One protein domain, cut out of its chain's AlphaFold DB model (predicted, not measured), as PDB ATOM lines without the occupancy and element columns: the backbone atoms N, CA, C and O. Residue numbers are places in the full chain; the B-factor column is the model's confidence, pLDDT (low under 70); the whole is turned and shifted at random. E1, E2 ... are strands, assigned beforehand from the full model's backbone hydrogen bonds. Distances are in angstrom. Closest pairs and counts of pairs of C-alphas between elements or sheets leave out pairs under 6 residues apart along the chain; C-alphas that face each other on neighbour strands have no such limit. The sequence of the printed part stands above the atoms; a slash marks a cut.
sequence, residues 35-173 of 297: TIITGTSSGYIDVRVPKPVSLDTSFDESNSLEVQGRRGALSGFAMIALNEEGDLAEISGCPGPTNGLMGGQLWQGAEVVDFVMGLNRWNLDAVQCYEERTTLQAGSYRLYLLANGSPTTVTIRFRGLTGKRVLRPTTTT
ATOM      1  N   THR A  35       0.597  23.488  41.468       96.38
ATOM      2  CA  THR A  35      -0.828  23.195  41.632       96.38
ATOM      3  C   THR A  35      -1.084  21.753  41.239       96.38
ATOM      4  O   THR A  35      -0.845  21.363  40.104       96.38
ATOM      5  N   ILE A  36      -1.586  20.965  42.180       96.56
ATOM      6  CA  ILE A  36      -1.899  19.556  41.990       96.56
ATOM      7  C   ILE A  36      -3.413  19.416  41.945       96.56
ATOM      8  O   ILE A  36      -4.068  19.741  42.929       96.56
ATOM      9  N   ILE A  37      -3.982  18.912  40.856       95.12
ATOM     10  CA  ILE A  37      -5.395  18.536  40.789       95.12
ATOM     11  C   ILE A  37      -5.522  17.013  40.854       95.12
ATOM     12  O   ILE A  37      -4.816  16.287  40.160       95.12
ATOM     13  N   THR A  38      -6.393  16.523  41.736       96.81
ATOM     14  CA  THR A  38      -6.574  15.082  41.978       96.81
ATOM     15  C   THR A  38      -8.037  14.681  41.908       96.81
ATOM     16  O   THR A  38      -8.916  15.451  42.305       96.81
ATOM     17  N   GLY A  39      -8.304  13.460  41.453       95.25
ATOM     18  CA  GLY A  39      -9.650  12.892  41.425       95.25
ATOM     19  C   GLY A  39      -9.705  11.536  40.732       95.25
ATOM     20  O   GLY A  39      -8.727  11.075  40.153       95.25
ATOM     21  N   THR A  40     -10.854  10.873  40.820       93.75
ATOM     22  CA  THR A  40     -11.118   9.580  40.158       93.75
ATOM     23  C   THR A  40     -12.088   9.706  38.988       93.75
ATOM     24  O   THR A  40     -12.224   8.778  38.201       93.75
ATOM     25  N   SER A  41     -12.781  10.835  38.868       91.81
ATOM     26  CA  SER A  41     -13.746  11.130  37.812       91.81
ATOM     27  C   SER A  41     -13.464  12.501  37.224       91.81
ATOM     28  O   SER A  41     -12.951  13.380  37.924       91.81
ATOM     29  N   SER A  42     -13.845  12.695  35.966       89.69
ATOM     30  CA  SER A  42     -13.774  14.007  35.345       89.69
ATOM     31  C   SER A  42     -14.618  15.031  36.099       89.69
ATOM     32  O   SER A  42     -15.710  14.756  36.606       89.69
ATOM     33  N   GLY A  43     -14.093  16.243  36.172       91.62
ATOM     34  CA  GLY A  43     -14.751  17.367  36.816       91.62
ATOM     35  C   GLY A  43     -13.968  18.643  36.593       91.62
ATOM     36  O   GLY A  43     -12.891  18.612  36.005       91.62
ATOM     37  N   TYR A  44     -14.474  19.760  37.093       92.62
ATOM     38  CA  TYR A  44     -13.742  21.013  37.090       92.62
ATOM     39  C   TYR A  44     -13.810  21.751  38.419       92.62
ATOM     40  O   TYR A  44     -14.638  21.470  39.289       92.62
ATOM     41  N   ILE A  45     -12.900  22.706  38.557       95.25
ATOM     42  CA  ILE A  45     -12.894  23.727  39.595       95.25
ATOM     43  C   ILE A  45     -12.533  25.067  38.956       95.25
ATOM     44  O   ILE A  45     -11.612  25.144  38.141       95.25
ATOM     45  N   ASP A  46     -13.250  26.119  39.333       95.06
ATOM     46  CA  ASP A  46     -12.925  27.473  38.897       95.06
ATOM     47  C   ASP A  46     -11.818  28.037  39.797       95.06
ATOM     48  O   ASP A  46     -11.867  27.942  41.025       95.06
ATOM     49  N   VAL A  47     -10.775  28.582  39.179       95.38
ATOM     50  CA  VAL A  47      -9.539  29.030  39.819       95.38
ATOM     51  C   VAL A  47      -9.169  30.441  39.381       95.38
ATOM     52  O   VAL A  47      -9.544  30.915  38.307       95.38
ATOM     53  N   ARG A  48      -8.380  31.123  40.210       95.75
ATOM     54  CA  ARG A  48      -7.824  32.447  39.911       95.75
ATOM     55  C   ARG A  48      -6.344  32.332  39.550       95.75
ATOM     56  O   ARG A  48      -5.549  31.827  40.339       95.75
ATOM     57  N   VAL A  49      -5.950  32.879  38.405       92.75
ATOM     58  CA  VAL A  49      -4.548  33.148  38.062       92.75
ATOM     59  C   VAL A  49      -4.214  34.557  38.565       92.75
ATOM     60  O   VAL A  49      -4.766  35.529  38.047       92.75
ATOM     61  N   PRO A  50      -3.375  34.709  39.609       95.94
ATOM     62  CA  PRO A  50      -3.227  35.989  40.311       95.94
ATOM     63  C   PRO A  50      -2.421  37.036  39.529       95.94
ATOM     64  O   PRO A  50      -2.572  38.230  39.766       95.94
ATOM     65  N   LYS A  51      -1.553  36.595  38.620       94.25
ATOM     66  CA  LYS A  51      -0.730  37.425  37.733       94.25
ATOM     67  C   LYS A  51      -0.371  36.611  36.487       94.25
ATOM     68  O   LYS A  51      -0.499  35.390  36.560       94.25
ATOM     69  N   PRO A  52       0.100  37.226  35.392       90.44
ATOM     70  CA  PRO A  52       0.532  36.465  34.228       90.44
ATOM     71  C   PRO A  52       1.625  35.449  34.583       90.44
ATOM     72  O   PRO A  52       2.535  35.758  35.358       90.44
ATOM     73  N   VAL A  53       1.517  34.234  34.045       88.06
ATOM     74  CA  VAL A  53       2.435  33.113  34.308       88.06
ATOM     75  C   VAL A  53       2.757  32.385  33.021       88.06
ATOM     76  O   VAL A  53       1.897  32.242  32.159       88.06
ATOM     77  N   SER A  54       3.979  31.883  32.899       81.94
ATOM     78  CA  SER A  54       4.369  31.061  31.756       81.94
ATOM     79  C   SER A  54       4.296  29.580  32.113       81.94
ATOM     80  O   SER A  54       4.762  29.157  33.176       81.94
ATOM     81  N   LEU A  55       3.737  28.803  31.197       78.62
ATOM     82  CA  LEU A  55       3.761  27.353  31.174       78.62
ATOM     83  C   LEU A  55       4.709  26.913  30.066       78.62
ATOM     84  O   LEU A  55       4.598  27.376  28.933       78.62
ATOM     85  N   ASP A  56       5.643  26.036  30.410       77.38
ATOM     86  CA  ASP A  56       6.434  25.315  29.417       77.38
ATOM     87  C   ASP A  56       5.535  24.238  28.807       77.38
ATOM     88  O   ASP A  56       5.084  23.337  29.513       77.38
ATOM     89  N   THR A  57       5.211  24.370  27.529       64.81
ATOM     90  CA  THR A  57       4.355  23.434  26.790       64.81
ATOM     91  C   THR A  57       5.162  22.635  25.770       64.81
ATOM     92  O   THR A  57       4.578  22.062  24.855       64.81
ATOM     93  N   SER A  58       6.497  22.605  25.905       63.81
ATOM     94  CA  SER A  58       7.362  21.786  25.053       63.81
ATOM     95  C   SER A  58       6.999  20.298  25.153       63.81
ATOM     96  O   SER A  58       6.762  19.761  26.236       63.81
ATOM     97  N   PHE A  59       6.929  19.639  23.996       56.62
ATOM     98  CA  PHE A  59       6.409  18.275  23.860       56.62
ATOM     99  C   PHE A  59       7.312  17.206  24.468       56.62
ATOM    100  O   PHE A  59       6.817  16.212  24.993       56.62
ATOM    101  N   ASP A  60       8.626  17.407  24.387       51.34
ATOM    102  CA  ASP A  60       9.580  16.340  24.674       51.34
ATOM    103  C   ASP A  60      10.030  16.332  26.145       51.34
ATOM    104  O   ASP A  60      10.406  15.276  26.654       51.34
ATOM    105  N   GLU A  61       9.955  17.474  26.846       57.12
ATOM    106  CA  GLU A  61      10.535  17.652  28.189       57.12
ATOM    107  C   GLU A  61       9.826  18.730  29.042       57.12
ATOM    108  O   GLU A  61      10.481  19.477  29.782       57.12
ATOM    109  N   SER A  62       8.490  18.857  28.976       64.25
ATOM    110  CA  SER A  62       7.808  19.851  29.817       64.25
ATOM    111  C   SER A  62       8.016  19.564  31.308       64.25
ATOM    112  O   SER A  62       7.311  18.788  31.945       64.25
ATOM    113  N   ASN A  63       8.930  20.315  31.920       77.38
ATOM    114  CA  ASN A  63       9.101  20.354  33.371       77.38
ATOM    115  C   ASN A  63       7.894  21.000  34.085       77.38
ATOM    116  O   ASN A  63       7.823  20.999  35.317       77.38
ATOM    117  N   SER A  64       6.960  21.594  33.330       82.50
ATOM    118  CA  SER A  64       5.790  22.281  33.881       82.50
ATOM    119  C   SER A  64       4.607  21.352  34.125       82.50
ATOM    120  O   SER A  64       3.661  21.773  34.789       82.50
ATOM    121  N   LEU A  65       4.655  20.112  33.642       83.12
ATOM    122  CA  LEU A  65       3.571  19.159  33.804       83.12
ATOM    123  C   LEU A  65       4.080  17.799  34.263       83.12
ATOM    124  O   LEU A  65       5.112  17.314  33.821       83.12
ATOM    125  N   GLU A  66       3.308  17.166  35.131       83.88
ATOM    126  CA  GLU A  66       3.425  15.747  35.415       83.88
ATOM    127  C   GLU A  66       2.030  15.175  35.651       83.88
ATOM    128  O   GLU A  66       1.291  15.673  36.503       83.88
ATOM    129  N   VAL A  67       1.664  14.119  34.934       81.50
ATOM    130  CA  VAL A  67       0.412  13.398  35.161       81.50
ATOM    131  C   VAL A  67       0.725  11.990  35.628       81.50
ATOM    132  O   VAL A  67       1.531  11.262  35.055       81.50
ATOM    133  N   GLN A  68       0.043  11.593  36.689       82.62
ATOM    134  CA  GLN A  68       0.096  10.254  37.239       82.62
ATOM    135  C   GLN A  68      -1.305   9.653  37.141       82.62
ATOM    136  O   GLN A  68      -2.261  10.168  37.726       82.62
ATOM    137  N   GLY A  69      -1.415   8.552  36.408       78.81
ATOM    138  CA  GLY A  69      -2.651   7.804  36.213       78.81
ATOM    139  C   GLY A  69      -2.383   6.305  36.131       78.81
ATOM    140  O   GLY A  69      -1.239   5.851  36.037       78.81
ATOM    141  N   ARG A  70      -3.450   5.502  36.175       75.69
ATOM    142  CA  ARG A  70      -3.344   4.062  35.915       75.69
ATOM    143  C   ARG A  70      -3.052   3.847  34.427       75.69
ATOM    144  O   ARG A  70      -3.736   4.403  33.580       75.69
ATOM    145  N   ARG A  71      -2.097   2.978  34.093       71.69
ATOM    146  CA  ARG A  71      -1.841   2.568  32.700       71.69
ATOM    147  C   ARG A  71      -3.128   2.045  32.040       71.69
ATOM    148  O   ARG A  71      -3.797   1.199  32.636       71.69
ATOM    149  N   GLY A  72      -3.452   2.524  30.835       64.31
ATOM    150  CA  GLY A  72      -4.700   2.171  30.135       64.31
ATOM    151  C   GLY A  72      -5.897   3.056  30.485       64.31
ATOM    152  O   GLY A  72      -6.939   2.963  29.843       64.31
ATOM    153  N   ALA A  73      -5.771   3.910  31.501       69.50
ATOM    154  CA  ALA A  73      -6.780   4.894  31.845       69.50
ATOM    155  C   ALA A  73      -6.463   6.225  31.167       69.50
ATOM    156  O   ALA A  73      -5.300   6.601  31.039       69.50
ATOM    157  N   LEU A  74      -7.508   6.949  30.778       70.19
ATOM    158  CA  LEU A  74      -7.344   8.308  30.305       70.19
ATOM    159  C   LEU A  74      -7.190   9.238  31.510       70.19
ATOM    160  O   LEU A  74      -8.071   9.295  32.373       70.19
ATOM    161  N   SER A  75      -6.096   9.992  31.508       76.88
ATOM    162  CA  SER A  75      -5.754  10.972  32.530       76.88
ATOM    163  C   SER A  75      -5.236  12.250  31.870       76.88
ATOM    164  O   SER A  75      -4.452  12.186  30.925       76.88
ATOM    165  N   GLY A  76      -5.668  13.413  32.353       81.31
ATOM    166  CA  GLY A  76      -5.203  14.698  31.829       81.31
ATOM    167  C   GLY A  76      -5.886  15.897  32.479       81.31
ATOM    168  O   GLY A  76      -6.614  15.759  33.464       81.31
ATOM    169  N   PHE A  77      -5.663  17.082  31.916       83.56
ATOM    170  CA  PHE A  77      -6.318  18.309  32.363       83.56
ATOM    171  C   PHE A  77      -6.581  19.267  31.199       83.56
ATOM    172  O   PHE A  77      -5.974  19.164  30.136       83.56
ATOM    173  N   ALA A  78      -7.468  20.231  31.420       80.88
ATOM    174  CA  ALA A  78      -7.645  21.373  30.528       80.88
ATOM    175  C   ALA A  78      -7.840  22.641  31.355       80.88
ATOM    176  O   ALA A  78      -8.435  22.590  32.432       80.88
ATOM    177  N   MET A  79      -7.359  23.782  30.867       81.19
ATOM    178  CA  MET A  79      -7.547  25.061  31.546       81.19
ATOM    179  C   MET A  79      -8.084  26.106  30.570       81.19
ATOM    180  O   MET A  79      -7.446  26.416  29.565       81.19
ATOM    181  N   ILE A  80      -9.267  26.642  30.872       80.50
ATOM    182  CA  ILE A  80     -10.029  27.514  29.968       80.50
ATOM    183  C   ILE A  80     -10.349  28.830  30.668       80.50
ATOM    184  O   ILE A  80     -10.786  28.819  31.814       80.50
ATOM    185  N   ALA A  81     -10.120  29.964  30.009       80.69
ATOM    186  CA  ALA A  81     -10.445  31.274  30.569       80.69
ATOM    187  C   ALA A  81     -11.963  31.455  30.750       80.69
ATOM    188  O   ALA A  81     -12.755  30.986  29.933       80.69
ATOM    189  N   LEU A  82     -12.355  32.166  31.805       79.94
ATOM    190  CA  LEU A  82     -13.735  32.573  32.062       79.94
ATOM    191  C   LEU A  82     -13.927  34.058  31.726       79.94
ATOM    192  O   LEU A  82     -12.992  34.854  31.868       79.94
ATOM    193  N   ASN A  83     -15.125  34.430  31.274       81.81
ATOM    194  CA  ASN A  83     -15.532  35.832  31.150       81.81
ATOM    195  C   ASN A  83     -15.936  36.415  32.523       81.81
ATOM    196  O   ASN A  83     -15.746  35.785  33.566       81.81
ATOM    197  N   GLU A  84     -16.435  37.653  32.536       82.62
ATOM    198  CA  GLU A  84     -16.831  38.343  33.774       82.62
ATOM    199  C   GLU A  84     -18.091  37.725  34.394       82.62
ATOM    200  O   GLU A  84     -18.256  37.739  35.613       82.62
ATOM    201  N   GLU A  85     -18.928  37.112  33.559       85.00
ATOM    202  CA  GLU A  85     -20.139  36.384  33.924       85.00
ATOM    203  C   GLU A  85     -19.850  34.978  34.488       85.00
ATOM    204  O   GLU A  85     -20.743  34.339  35.041       85.00
ATOM    205  N   GLY A  86     -18.601  34.500  34.401       79.69
ATOM    206  CA  GLY A  86     -18.200  33.157  34.835       79.69
ATOM    207  C   GLY A  86     -18.490  32.049  33.816       79.69
ATOM    208  O   GLY A  86     -18.294  30.867  34.117       79.69
ATOM    209  N   ASP A  87     -18.915  32.412  32.610       77.75
ATOM    210  CA  ASP A  87     -19.029  31.508  31.473       77.75
ATOM    211  C   ASP A  87     -17.664  31.279  30.820       77.75
ATOM    212  O   ASP A  87     -16.714  32.046  31.003       77.75
ATOM    213  N   LEU A  88     -17.556  30.205  30.033       70.62
ATOM    214  CA  LEU A  88     -16.369  29.977  29.215       70.62
ATOM    215  C   LEU A  88     -16.201  31.165  28.269       70.62
ATOM    216  O   LEU A  88     -17.097  31.461  27.477       70.62
ATOM    217  N   ALA A  89     -15.061  31.849  28.365       65.38
ATOM    218  CA  ALA A  89     -14.754  32.934  27.450       65.38
ATOM    219  C   ALA A  89     -14.743  32.378  26.024       65.38
ATOM    220  O   ALA A  89     -14.192  31.300  25.793       65.38
ATOM    221  N   GLU A  90     -15.334  33.109  25.080       55.03
ATOM    222  CA  GLU A  90     -15.271  32.746  23.668       55.03
ATOM    223  C   GLU A  90     -13.804  32.578  23.263       55.03
ATOM    224  O   GLU A  90     -12.979  33.484  23.422       55.03
ATOM    225  N   ILE A  91     -13.475  31.381  22.786       50.75
ATOM    226  CA  ILE A  91     -12.115  31.033  22.406       50.75
ATOM    227  C   ILE A  91     -12.005  31.208  20.901       50.75
ATOM    228  O   ILE A  91     -12.147  30.265  20.125       50.75
ATOM    229  N   SER A  92     -11.720  32.432  20.484       37.31
ATOM    230  CA  SER A  92     -11.305  32.729  19.120       37.31
ATOM    231  C   SER A  92      -9.818  32.389  18.961       37.31
ATOM    232  O   SER A  92      -8.937  33.239  19.042       37.31
ATOM    233  N   GLY A  93      -9.519  31.101  18.788       34.03
ATOM    234  CA  GLY A  93      -8.187  30.637  18.385       34.03
ATOM    235  C   GLY A  93      -8.008  30.710  16.866       34.03
ATOM    236  O   GLY A  93      -8.989  30.687  16.123       34.03
ATOM    237  N   CYS A  94      -6.765  30.757  16.378       33.47
ATOM    238  CA  CYS A  94      -6.498  30.634  14.943       33.47
ATOM    239  C   CYS A  94      -7.163  29.364  14.357       33.47
ATOM    240  O   CYS A  94      -7.189  28.315  14.998       33.47
ATOM    241  N   PRO A  95      -7.655  29.380  13.116       32.38
ATOM    242  CA  PRO A  95      -7.907  28.158  12.359       32.38
ATOM    243  C   PRO A  95      -6.555  27.592  11.891       32.38
ATOM    244  O   PRO A  95      -6.212  27.626  10.716       32.38
ATOM    245  N   GLY A  96      -5.727  27.167  12.846       30.36
ATOM    246  CA  GLY A  96      -4.465  26.477  12.612       30.36
ATOM    247  C   GLY A  96      -4.647  24.988  12.901       30.36
ATOM    248  O   GLY A  96      -5.396  24.638  13.816       30.36
ATOM    249  N   PRO A  97      -3.980  24.097  12.160       35.09
ATOM    250  CA  PRO A  97      -4.189  22.661  12.240       35.09
ATOM    251  C   PRO A  97      -3.620  22.020  13.500       35.09
ATOM    252  O   PRO A  97      -3.286  20.862  13.424       35.09
ATOM    253  N   THR A  98      -3.502  22.697  14.641       34.69
ATOM    254  CA  THR A  98      -3.056  22.093  15.916       34.69
ATOM    255  C   THR A  98      -3.430  22.941  17.137       34.69
ATOM    256  O   THR A  98      -2.712  22.964  18.131       34.69
ATOM    257  N   ASN A  99      -4.577  23.626  17.139       31.34
ATOM    258  CA  ASN A  99      -4.922  24.532  18.252       31.34
ATOM    259  C   ASN A  99      -5.358  23.856  19.568       31.34
ATOM    260  O   ASN A  99      -5.861  24.508  20.479       31.34
ATOM    261  N   GLY A 100      -5.069  22.563  19.691       31.64
ATOM    262  CA  GLY A 100      -4.959  21.839  20.944       31.64
ATOM    263  C   GLY A 100      -3.676  21.024  20.954       31.64
ATOM    264  O   GLY A 100      -3.553  20.085  20.169       31.64
ATOM    265  N   LEU A 101      -2.717  21.363  21.816       33.62
ATOM    266  CA  LEU A 101      -1.450  20.639  21.869       33.62
ATOM    267  C   LEU A 101      -1.617  19.327  22.646       33.62
ATOM    268  O   LEU A 101      -1.666  19.294  23.873       33.62
ATOM    269  N   MET A 102      -1.707  18.219  21.907       33.69
ATOM    270  CA  MET A 102      -1.620  16.876  22.478       33.69
ATOM    271  C   MET A 102      -0.149  16.512  22.598       33.69
ATOM    272  O   MET A 102       0.511  16.300  21.587       33.69
ATOM    273  N   GLY A 103       0.375  16.468  23.817       30.56
ATOM    274  CA  GLY A 103       1.749  16.068  24.078       30.56
ATOM    275  C   GLY A 103       1.780  15.101  25.244       30.56
ATOM    276  O   GLY A 103       1.568  15.514  26.379       30.56
ATOM    277  N   GLY A 104       2.045  13.835  24.938       28.53
ATOM    278  CA  GLY A 104       2.375  12.796  25.899       28.53
ATOM    279  C   GLY A 104       3.411  11.862  25.286       28.53
ATOM    280  O   GLY A 104       3.335  11.532  24.100       28.53
ATOM    281  N   GLN A 105       4.408  11.453  26.073       26.94
ATOM    282  CA  GLN A 105       5.416  10.482  25.651       26.94
ATOM    283  C   GLN A 105       4.750   9.117  25.418       26.94
ATOM    284  O   GLN A 105       4.533   8.330  26.338       26.94
ATOM    285  N   LEU A 106       4.446   8.803  24.162       30.89
ATOM    286  CA  LEU A 106       3.918   7.503  23.750       30.89
ATOM    287  C   LEU A 106       5.069   6.575  23.361       30.89
ATOM    288  O   LEU A 106       5.277   6.254  22.191       30.89
ATOM    289  N   TRP A 107       5.838   6.129  24.355       26.34
ATOM    290  CA  TRP A 107       6.747   5.002  24.153       26.34
ATOM    291  C   TRP A 107       5.990   3.677  24.313       26.34
ATOM    292  O   TRP A 107       5.055   3.543  25.102       26.34
ATOM    293  N   GLN A 108       6.375   2.722  23.466       28.62
ATOM    294  CA  GLN A 108       5.704   1.455  23.171       28.62
ATOM    295  C   GLN A 108       5.004   0.806  24.379       28.62
ATOM    296  O   GLN A 108       5.618   0.486  25.394       28.62
ATOM    297  N   GLY A 109       3.698   0.564  24.230       29.55
ATOM    298  CA  GLY A 109       2.878  -0.159  25.204       29.55
ATOM    299  C   GLY A 109       2.169   0.705  26.254       29.55
ATOM    300  O   GLY A 109       1.510   0.138  27.128       29.55
ATOM    301  N   ALA A 110       2.265   2.034  26.202       27.11
ATOM    302  CA  ALA A 110       1.484   2.941  27.045       27.11
ATOM    303  C   ALA A 110       0.267   3.500  26.279       27.11
ATOM    304  O   ALA A 110       0.406   4.111  25.224       27.11
ATOM    305  N   GLU A 111      -0.936   3.263  26.802       33.72
ATOM    306  CA  GLU A 111      -2.187   3.843  26.307       33.72
ATOM    307  C   GLU A 111      -2.406   5.200  26.995       33.72
ATOM    308  O   GLU A 111      -2.606   5.240  28.206       33.72
ATOM    309  N   VAL A 112      -2.254   6.263  26.193       33.50
ATOM    310  CA  VAL A 112      -2.407   7.716  26.431       33.50
ATOM    311  C   VAL A 112      -2.213   8.196  27.874       33.50
ATOM    312  O   VAL A 112      -3.159   8.312  28.649       33.50
ATOM    313  N   VAL A 113      -0.975   8.592  28.170       32.09
ATOM    314  CA  VAL A 113      -0.639   9.497  29.273       32.09
ATOM    315  C   VAL A 113      -0.150  10.810  28.638       32.09
ATOM    316  O   VAL A 113       0.970  10.856  28.133       32.09
ATOM    317  N   ASP A 114      -1.065  11.792  28.598       35.66
ATOM    318  CA  ASP A 114      -0.897  13.269  28.551       35.66
ATOM    319  C   ASP A 114      -1.548  14.080  27.415       35.66
ATOM    320  O   ASP A 114      -1.357  13.838  26.225       35.66
ATOM    321  N   PHE A 115      -2.326  15.096  27.830       34.84
ATOM    322  CA  PHE A 115      -2.904  16.156  26.997       34.84
ATOM    323  C   PHE A 115      -2.935  17.492  27.769       34.84
ATOM    324  O   PHE A 115      -3.464  17.531  28.883       34.84
ATOM    325  N   VAL A 116      -2.393  18.574  27.179       41.75
ATOM    326  CA  VAL A 116      -2.368  19.940  27.747       41.75
ATOM    327  C   VAL A 116      -2.964  20.941  26.777       41.75
ATOM    328  O   VAL A 116      -2.385  21.244  25.740       41.75
ATOM    329  N   MET A 117      -4.063  21.574  27.169       46.12
ATOM    330  CA  MET A 117      -4.602  22.705  26.426       46.12
ATOM    331  C   MET A 117      -4.731  23.923  27.339       46.12
ATOM    332  O   MET A 117      -5.550  23.945  28.261       46.12
ATOM    333  N   GLY A 118      -3.889  24.928  27.084       41.06
ATOM    334  CA  GLY A 118      -4.021  26.274  27.629       41.06
ATOM    335  C   GLY A 118      -4.563  27.198  26.544       41.06
ATOM    336  O   GLY A 118      -3.839  27.537  25.615       41.06
ATOM    337  N   LEU A 119      -5.830  27.599  26.651       40.03
ATOM    338  CA  LEU A 119      -6.443  28.538  25.710       40.03
ATOM    339  C   LEU A 119      -6.383  29.946  26.308       40.03
ATOM    340  O   LEU A 119      -6.911  30.196  27.395       40.03
ATOM    341  N   ASN A 120      -5.700  30.866  25.622       33.66
ATOM    342  CA  ASN A 120      -5.606  32.269  26.017       33.66
ATOM    343  C   ASN A 120      -6.375  33.157  25.026       33.66
ATOM    344  O   ASN A 120      -6.276  32.983  23.817       33.66
ATOM    345  N   ARG A 121      -7.108  34.134  25.569       36.28
ATOM    346  CA  ARG A 121      -8.005  35.080  24.892       36.28
ATOM    347  C   ARG A 121      -7.301  36.102  23.974       36.28
ATOM    348  O   ARG A 121      -7.994  36.763  23.214       36.28
ATOM    349  N   TRP A 122      -5.971  36.276  24.041       36.62
ATOM    350  CA  TRP A 122      -5.323  37.500  23.515       36.62
ATOM    351  C   TRP A 122      -4.095  37.363  22.587       36.62
ATOM    352  O   TRP A 122      -3.564  38.395  22.189       36.62
ATOM    353  N   ASN A 123      -3.637  36.174  22.176       36.09
ATOM    354  CA  ASN A 123      -2.475  36.066  21.263       36.09
ATOM    355  C   ASN A 123      -2.895  35.894  19.790       36.09
ATOM    356  O   ASN A 123      -2.741  34.822  19.211       36.09
ATOM    357  N   LEU A 124      -3.433  36.963  19.194       37.84
ATOM    358  CA  LEU A 124      -3.970  36.982  17.822       37.84
ATOM    359  C   LEU A 124      -3.042  37.603  16.755       37.84
ATOM    360  O   LEU A 124      -3.516  37.942  15.675       37.84
ATOM    361  N   ASP A 125      -1.723  37.642  16.976       37.16
ATOM    362  CA  ASP A 125      -0.741  38.019  15.940       37.16
ATOM    363  C   ASP A 125      -0.040  36.779  15.329       37.16
ATOM    364  O   ASP A 125       1.120  36.465  15.576       37.16
ATOM    365  N   ALA A 126      -0.832  36.034  14.556       36.19
ATOM    366  CA  ALA A 126      -0.576  35.217  13.353       36.19
ATOM    367  C   ALA A 126       0.757  34.464  13.035       36.19
ATOM    368  O   ALA A 126       0.790  33.822  11.987       36.19
ATOM    369  N   VAL A 127       1.831  34.437  13.841       34.09
ATOM    370  CA  VAL A 127       3.075  33.677  13.491       34.09
ATOM    371  C   VAL A 127       3.657  32.822  14.641       34.09
ATOM    372  O   VAL A 127       4.518  31.977  14.412       34.09
ATOM    373  N   GLN A 128       3.144  32.925  15.871       41.38
ATOM    374  CA  GLN A 128       3.746  32.314  17.079       41.38
ATOM    375  C   GLN A 128       3.047  31.043  17.617       41.38
ATOM    376  O   GLN A 128       3.159  30.715  18.794       41.38
ATOM    377  N   CYS A 129       2.346  30.269  16.783       43.81
ATOM    378  CA  CYS A 129       1.596  29.079  17.246       43.81
ATOM    379  C   CYS A 129       2.469  27.870  17.666       43.81
ATOM    380  O   CYS A 129       1.931  26.825  18.019       43.81
ATOM    381  N   TYR A 130       3.798  28.006  17.642       48.62
ATOM    382  CA  TYR A 130       4.770  26.991  18.071       48.62
ATOM    383  C   TYR A 130       5.681  27.492  19.192       48.62
ATOM    384  O   TYR A 130       6.795  26.997  19.360       48.62
ATOM    385  N   GLU A 131       5.261  28.506  19.947       53.62
ATOM    386  CA  GLU A 131       6.034  28.872  21.123       53.62
ATOM    387  C   GLU A 131       5.958  27.737  22.147       53.62
ATOM    388  O   GLU A 131       4.901  27.418  22.685       53.62
ATOM    389  N   GLU A 132       7.119  27.157  22.464       60.94
ATOM    390  CA  GLU A 132       7.332  26.179  23.544       60.94
ATOM    391  C   GLU A 132       6.871  26.696  24.921       60.94
ATOM    392  O   GLU A 132       6.917  25.983  25.923       60.94
ATOM    393  N   ARG A 133       6.450  27.962  24.999       67.62
ATOM    394  CA  ARG A 133       5.985  28.627  26.205       67.62
ATOM    395  C   ARG A 133       4.666  29.326  25.940       67.62
ATOM    396  O   ARG A 133       4.611  30.324  25.232       67.62
ATOM    397  N   THR A 134       3.622  28.869  26.617       73.25
ATOM    398  CA  THR A 134       2.341  29.572  26.662       73.25
ATOM    399  C   THR A 134       2.310  30.484  27.881       73.25
ATOM    400  O   THR A 134       2.562  30.041  29.000       73.25
ATOM    401  N   THR A 135       1.973  31.761  27.704       79.75
ATOM    402  CA  THR A 135       1.701  32.655  28.840       79.75
ATOM    403  C   THR A 135       0.205  32.689  29.123       79.75
ATOM    404  O   THR A 135      -0.589  33.029  28.249       79.75
ATOM    405  N   LEU A 136      -0.186  32.354  30.349       80.06
ATOM    406  CA  LEU A 136      -1.529  32.551  30.879       80.06
ATOM    407  C   LEU A 136      -1.628  33.949  31.478       80.06
ATOM    408  O   LEU A 136      -0.750  34.362  32.235       80.06
ATOM    409  N   GLN A 137      -2.700  34.666  31.164       84.62
ATOM    410  CA  GLN A 137      -2.947  35.986  31.737       84.62
ATOM    411  C   GLN A 137      -3.498  35.880  33.161       84.62
ATOM    412  O   GLN A 137      -4.007  34.843  33.585       84.62
ATOM    413  N   ALA A 138      -3.408  36.977  33.914       87.06
ATOM    414  CA  ALA A 138      -4.149  37.088  35.164       87.06
ATOM    415  C   ALA A 138      -5.654  37.033  34.865       87.06
ATOM    416  O   ALA A 138      -6.127  37.720  33.963       87.06
ATOM    417  N   GLY A 139      -6.415  36.241  35.614       87.88
ATOM    418  CA  GLY A 139      -7.814  36.020  35.267       87.88
ATOM    419  C   GLY A 139      -8.482  34.910  36.056       87.88
ATOM    420  O   GLY A 139      -7.880  34.295  36.938       87.88
ATOM    421  N   SER A 140      -9.753  34.688  35.747       90.12
ATOM    422  CA  SER A 140     -10.516  33.535  36.218       90.12
ATOM    423  C   SER A 140     -10.476  32.457  35.142       90.12
ATOM    424  O   SER A 140     -10.576  32.760  33.955       90.12
ATOM    425  N   TYR A 141     -10.283  31.212  35.555       88.44
ATOM    426  CA  TYR A 141     -10.145  30.069  34.664       88.44
ATOM    427  C   TYR A 141     -10.909  28.881  35.227       88.44
ATOM    428  O   TYR A 141     -10.966  28.706  36.439       88.44
ATOM    429  N   ARG A 142     -11.419  28.019  34.358       88.56
ATOM    430  CA  ARG A 142     -11.922  26.699  34.709       88.56
ATOM    431  C   ARG A 142     -10.840  25.660  34.475       88.56
ATOM    432  O   ARG A 142     -10.365  25.506  33.350       88.56
ATOM    433  N   LEU A 143     -10.451  24.966  35.539       89.81
ATOM    434  CA  LEU A 143      -9.477  23.882  35.513       89.81
ATOM    435  C   LEU A 143     -10.211  22.539  35.552       89.81
ATOM    436  O   LEU A 143     -10.758  22.152  36.586       89.81
ATOM    437  N   TYR A 144     -10.210  21.835  34.427       87.50
ATOM    438  CA  TYR A 144     -10.773  20.499  34.279       87.50
ATOM    439  C   TYR A 144      -9.745  19.432  34.644       87.50
ATOM    440  O   TYR A 144      -8.603  19.487  34.194       87.50
ATOM    441  N   LEU A 145     -10.179  18.425  35.394       89.31
ATOM    442  CA  LEU A 145      -9.534  17.124  35.492       89.31
ATOM    443  C   LEU A 145     -10.228  16.172  34.517       89.31
ATOM    444  O   LEU A 145     -11.454  16.059  34.536       89.31
ATOM    445  N   LEU A 146      -9.447  15.459  33.712       85.12
ATOM    446  CA  LEU A 146      -9.920  14.387  32.844       85.12
ATOM    447  C   LEU A 146      -9.529  13.058  33.492       85.12
ATOM    448  O   LEU A 146      -8.341  12.778  33.650       85.12
ATOM    449  N   ALA A 147     -10.517  12.270  33.915       85.75
ATOM    450  CA  ALA A 147     -10.303  10.972  34.545       85.75
ATOM    451  C   ALA A 147     -11.485  10.029  34.276       85.75
ATOM    452  O   ALA A 147     -12.645  10.381  34.501       85.75
ATOM    453  N   ASN A 148     -11.197   8.800  33.847       83.00
ATOM    454  CA  ASN A 148     -12.205   7.790  33.503       83.00
ATOM    455  C   ASN A 148     -12.346   6.672  34.562       83.00
ATOM    456  O   ASN A 148     -12.372   5.485  34.240       83.00
ATOM    457  N   GLY A 149     -12.439   7.036  35.844       85.62
ATOM    458  CA  GLY A 149     -12.661   6.097  36.956       85.62
ATOM    459  C   GLY A 149     -11.391   5.666  37.696       85.62
ATOM    460  O   GLY A 149     -11.477   5.130  38.800       85.62
ATOM    461  N   SER A 150     -10.208   5.922  37.132       84.38
ATOM    462  CA  SER A 150      -8.929   5.650  37.800       84.38
ATOM    463  C   SER A 150      -8.436   6.868  38.591       84.38
ATOM    464  O   SER A 150      -8.573   7.993  38.100       84.38
ATOM    465  N   PRO A 151      -7.822   6.682  39.782       92.69
ATOM    466  CA  PRO A 151      -7.160   7.770  40.491       92.69
ATOM    467  C   PRO A 151      -6.152   8.468  39.581       92.69
ATOM    468  O   PRO A 151      -5.241   7.834  39.051       92.69
ATOM    469  N   THR A 152      -6.362   9.763  39.396       88.00
ATOM    470  CA  THR A 152      -5.555  10.630  38.548       88.00
ATOM    471  C   THR A 152      -5.047  11.798  39.381       88.00
ATOM    472  O   THR A 152      -5.803  12.414  40.138       88.00
ATOM    473  N   THR A 153      -3.766  12.102  39.217       91.75
ATOM    474  CA  THR A 153      -3.092  13.256  39.802       91.75
ATOM    475  C   THR A 153      -2.402  14.013  38.682       91.75
ATOM    476  O   THR A 153      -1.570  13.446  37.987       91.75
ATOM    477  N   VAL A 154      -2.720  15.290  38.522       88.56
ATOM    478  CA  VAL A 154      -2.035  16.180  37.583       88.56
ATOM    479  C   VAL A 154      -1.332  17.265  38.380       88.56
ATOM    480  O   VAL A 154      -1.975  18.012  39.113       88.56
ATOM    481  N   THR A 155      -0.017  17.358  38.236       91.38
ATOM    482  CA  THR A 155       0.829  18.383  38.842       91.38
ATOM    483  C   THR A 155       1.226  19.396  37.780       91.38
ATOM    484  O   THR A 155       1.904  19.059  36.815       91.38
ATOM    485  N   ILE A 156       0.828  20.649  37.977       89.75
ATOM    486  CA  ILE A 156       1.105  21.774  37.083       89.75
ATOM    487  C   ILE A 156       2.041  22.741  37.805       89.75
ATOM    488  O   ILE A 156       1.741  23.195  38.913       89.75
ATOM    489  N   ARG A 157       3.173  23.078  37.187       91.56
ATOM    490  CA  ARG A 157       4.167  24.006  37.736       91.56
ATOM    491  C   ARG A 157       4.116  25.323  36.966       91.56
ATOM    492  O   ARG A 157       4.539  25.407  35.818       91.56
ATOM    493  N   PHE A 158       3.594  26.364  37.610       89.81
ATOM    494  CA  PHE A 158       3.427  27.694  37.028       89.81
ATOM    495  C   PHE A 158       4.641  28.571  37.342       89.81
ATOM    496  O   PHE A 158       4.820  29.031  38.478       89.81
ATOM    497  N   ARG A 159       5.478  28.847  36.332       91.19
ATOM    498  CA  ARG A 159       6.659  29.702  36.524       91.19
ATOM    499  C   ARG A 159       6.230  31.108  36.947       91.19
ATOM    500  O   ARG A 159       5.342  31.716  36.354       91.19
ATOM    501  N   GLY A 160       6.892  31.630  37.976       90.50
ATOM    502  CA  GLY A 160       6.624  32.957  38.531       90.50
ATOM    503  C   GLY A 160       5.624  32.982  39.691       90.50
ATOM    504  O   GLY A 160       5.494  34.031  40.328       90.50
ATOM    505  N   LEU A 161       4.963  31.865  40.017       95.62
ATOM    506  CA  LEU A 161       4.203  31.705  41.262       95.62
ATOM    507  C   LEU A 161       5.018  30.929  42.305       95.62
ATOM    508  O   LEU A 161       5.991  30.253  41.982       95.62
ATOM    509  N   THR A 162       4.619  31.036  43.571       97.06
ATOM    510  CA  THR A 162       5.247  30.332  44.698       97.06
ATOM    511  C   THR A 162       4.226  29.470  45.437       97.06
ATOM    512  O   THR A 162       3.016  29.595  45.235       97.06
ATOM    513  N   GLY A 163       4.721  28.579  46.296       97.75
ATOM    514  CA  GLY A 163       3.892  27.702  47.117       97.75
ATOM    515  C   GLY A 163       3.352  26.481  46.374       97.75
ATOM    516  O   GLY A 163       3.535  26.321  45.169       97.75
ATOM    517  N   LYS A 164       2.683  25.617  47.139       98.12
ATOM    518  CA  LYS A 164       2.075  24.370  46.679       98.12
ATOM    519  C   LYS A 164       0.602  24.351  47.060       98.12
ATOM    520  O   LYS A 164       0.252  24.716  48.184       98.12
ATOM    521  N   ARG A 165      -0.262  23.906  46.152       97.81
ATOM    522  CA  ARG A 165      -1.703  23.799  46.387       97.81
ATOM    523  C   ARG A 165      -2.248  22.510  45.798       97.81
ATOM    524  O   ARG A 165      -1.913  22.153  44.680       97.81
ATOM    525  N   VAL A 166      -3.107  21.839  46.558       98.00
ATOM    526  CA  VAL A 166      -3.859  20.672  46.091       98.00
ATOM    527  C   VAL A 166      -5.310  21.089  45.892       98.00
ATOM    528  O   VAL A 166      -5.928  21.641  46.800       98.00
ATOM    529  N   LEU A 167      -5.830  20.834  44.701       97.62
ATOM    530  CA  LEU A 167      -7.190  21.100  44.276       97.62
ATOM    531  C   LEU A 167      -7.900  19.779  43.974       97.62
ATOM    532  O   LEU A 167      -7.288  18.762  43.629       97.62
ATOM    533  N   ARG A 168      -9.221  19.810  44.101       97.62
ATOM    534  CA  ARG A 168     -10.115  18.743  43.660       97.62
ATOM    535  C   ARG A 168     -11.237  19.383  42.859       97.62
ATOM    536  O   ARG A 168     -11.670  20.465  43.256       97.62
ATOM    537  N   PRO A 169     -11.708  18.749  41.776       96.19
ATOM    538  CA  PRO A 169     -12.919  19.193  41.111       96.19
ATOM    539  C   PRO A 169     -14.066  19.383  42.105       96.19
ATOM    540  O   PRO A 169     -14.314  18.514  42.940       96.19
ATOM    541  N   THR A 170     -14.748  20.520  42.020       96.50
ATOM    542  CA  THR A 170     -15.954  20.816  42.809       96.50
ATOM    543  C   THR A 170     -17.223  20.520  42.027       96.50
ATOM    544  O   THR A 170     -18.264  20.275  42.630       96.50
ATOM    545  N   THR A 171     -17.125  20.500  40.697       94.06
ATOM    546  CA  THR A 171     -18.227  20.170  39.798       94.06
ATOM    547  C   THR A 171     -17.869  18.932  38.998       94.06
ATOM    548  O   THR A 171     -16.816  18.874  38.367       94.06
ATOM    549  N   THR A 172     -18.737  17.927  39.016       91.25
ATOM    550  CA  THR A 172     -18.589  16.745  38.164       91.25
ATOM    551  C   THR A 172     -18.948  17.092  36.728       91.25
ATOM    552  O   THR A 172     -19.920  17.800  36.492       91.25
ATOM    553  N   THR A 173     -18.214  16.539  35.774       85.12
ATOM    554  CA  THR A 173     -18.562  16.615  34.352       85.12
ATOM    555  C   THR A 173     -18.501  15.220  33.767       85.12
ATOM    556  O   THR A 173     -17.729  14.365  34.219       85.12
TER     557      THR A 173
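This is residues 35 to 173 of the 297 residues of an uncharacterized protein of Actinobacteria bacterium (UniProt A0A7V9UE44). A small, lopsided sandwich: a twisted six-strand sheet, in which the long strands E1 and E7 fold back on themselves, is partly face to face with a two-strand sheet of E2 and E6, their strands crossed. Edge strand E5 and the long stretch 120 to 132 are of low confidence, and so are residues 89 to 112 of the long stretch 82 to 112. The printed part has 139 residues, with no named helix and strands E1 to E8 in chain order. Under half are in named elements; the class is all strand, the larger sheet mixed, the smaller antiparallel. It is compact, with a radius of gyration of the C-alphas of 14.7 A, spanning 39 by 32 by 29 A.

Start at E1, residues 35 to 49, antiparallel to E7, residues 139 to 157: N 35 and O 156 are 2.8 A apart. On the other side of E1 is E8, residues 164 to 167, parallel, with N 36 and O 165 at 2.8 A. On the other side of E7 from E1 are E3, residues 65 to 68, with N 155 and O 66 at 2.7 A, and E4, residues 75 to 81, with N 142 and O 80 at 2.7 A, both antiparallel to E7. E5, residues 113 to 119, is parallel to E4, with N 79 and O 117 at 3.2 A. E2, residues 53 to 56, is antiparallel to E6, residues 133 to 136, with N 55 and O 134 at 2.8 A. In this sandwich, two sheets face to face, the strands stand at 55 degrees.

Find C-alpha 35 at (-0.828, 23.195, 41.632); E1 bends by 157 degrees and spans 11.2 A. E4 spans 20.9 A and E5 20.2 A. E7 bends by 172 degrees and spans 17.1 A. E8 ends at C-alpha 167, (-7.190, 21.100, 44.276).

The C-alphas of Glu 85 and Gln 108, the two farthest apart, are 44.8 A apart. The printed part has no cut; E4 to E5 and E5 to E6 are long links. Mean pLDDT of the printed part is 70.0; residues 57 to 62, 72 to 73 and 89 to 133 are under 70.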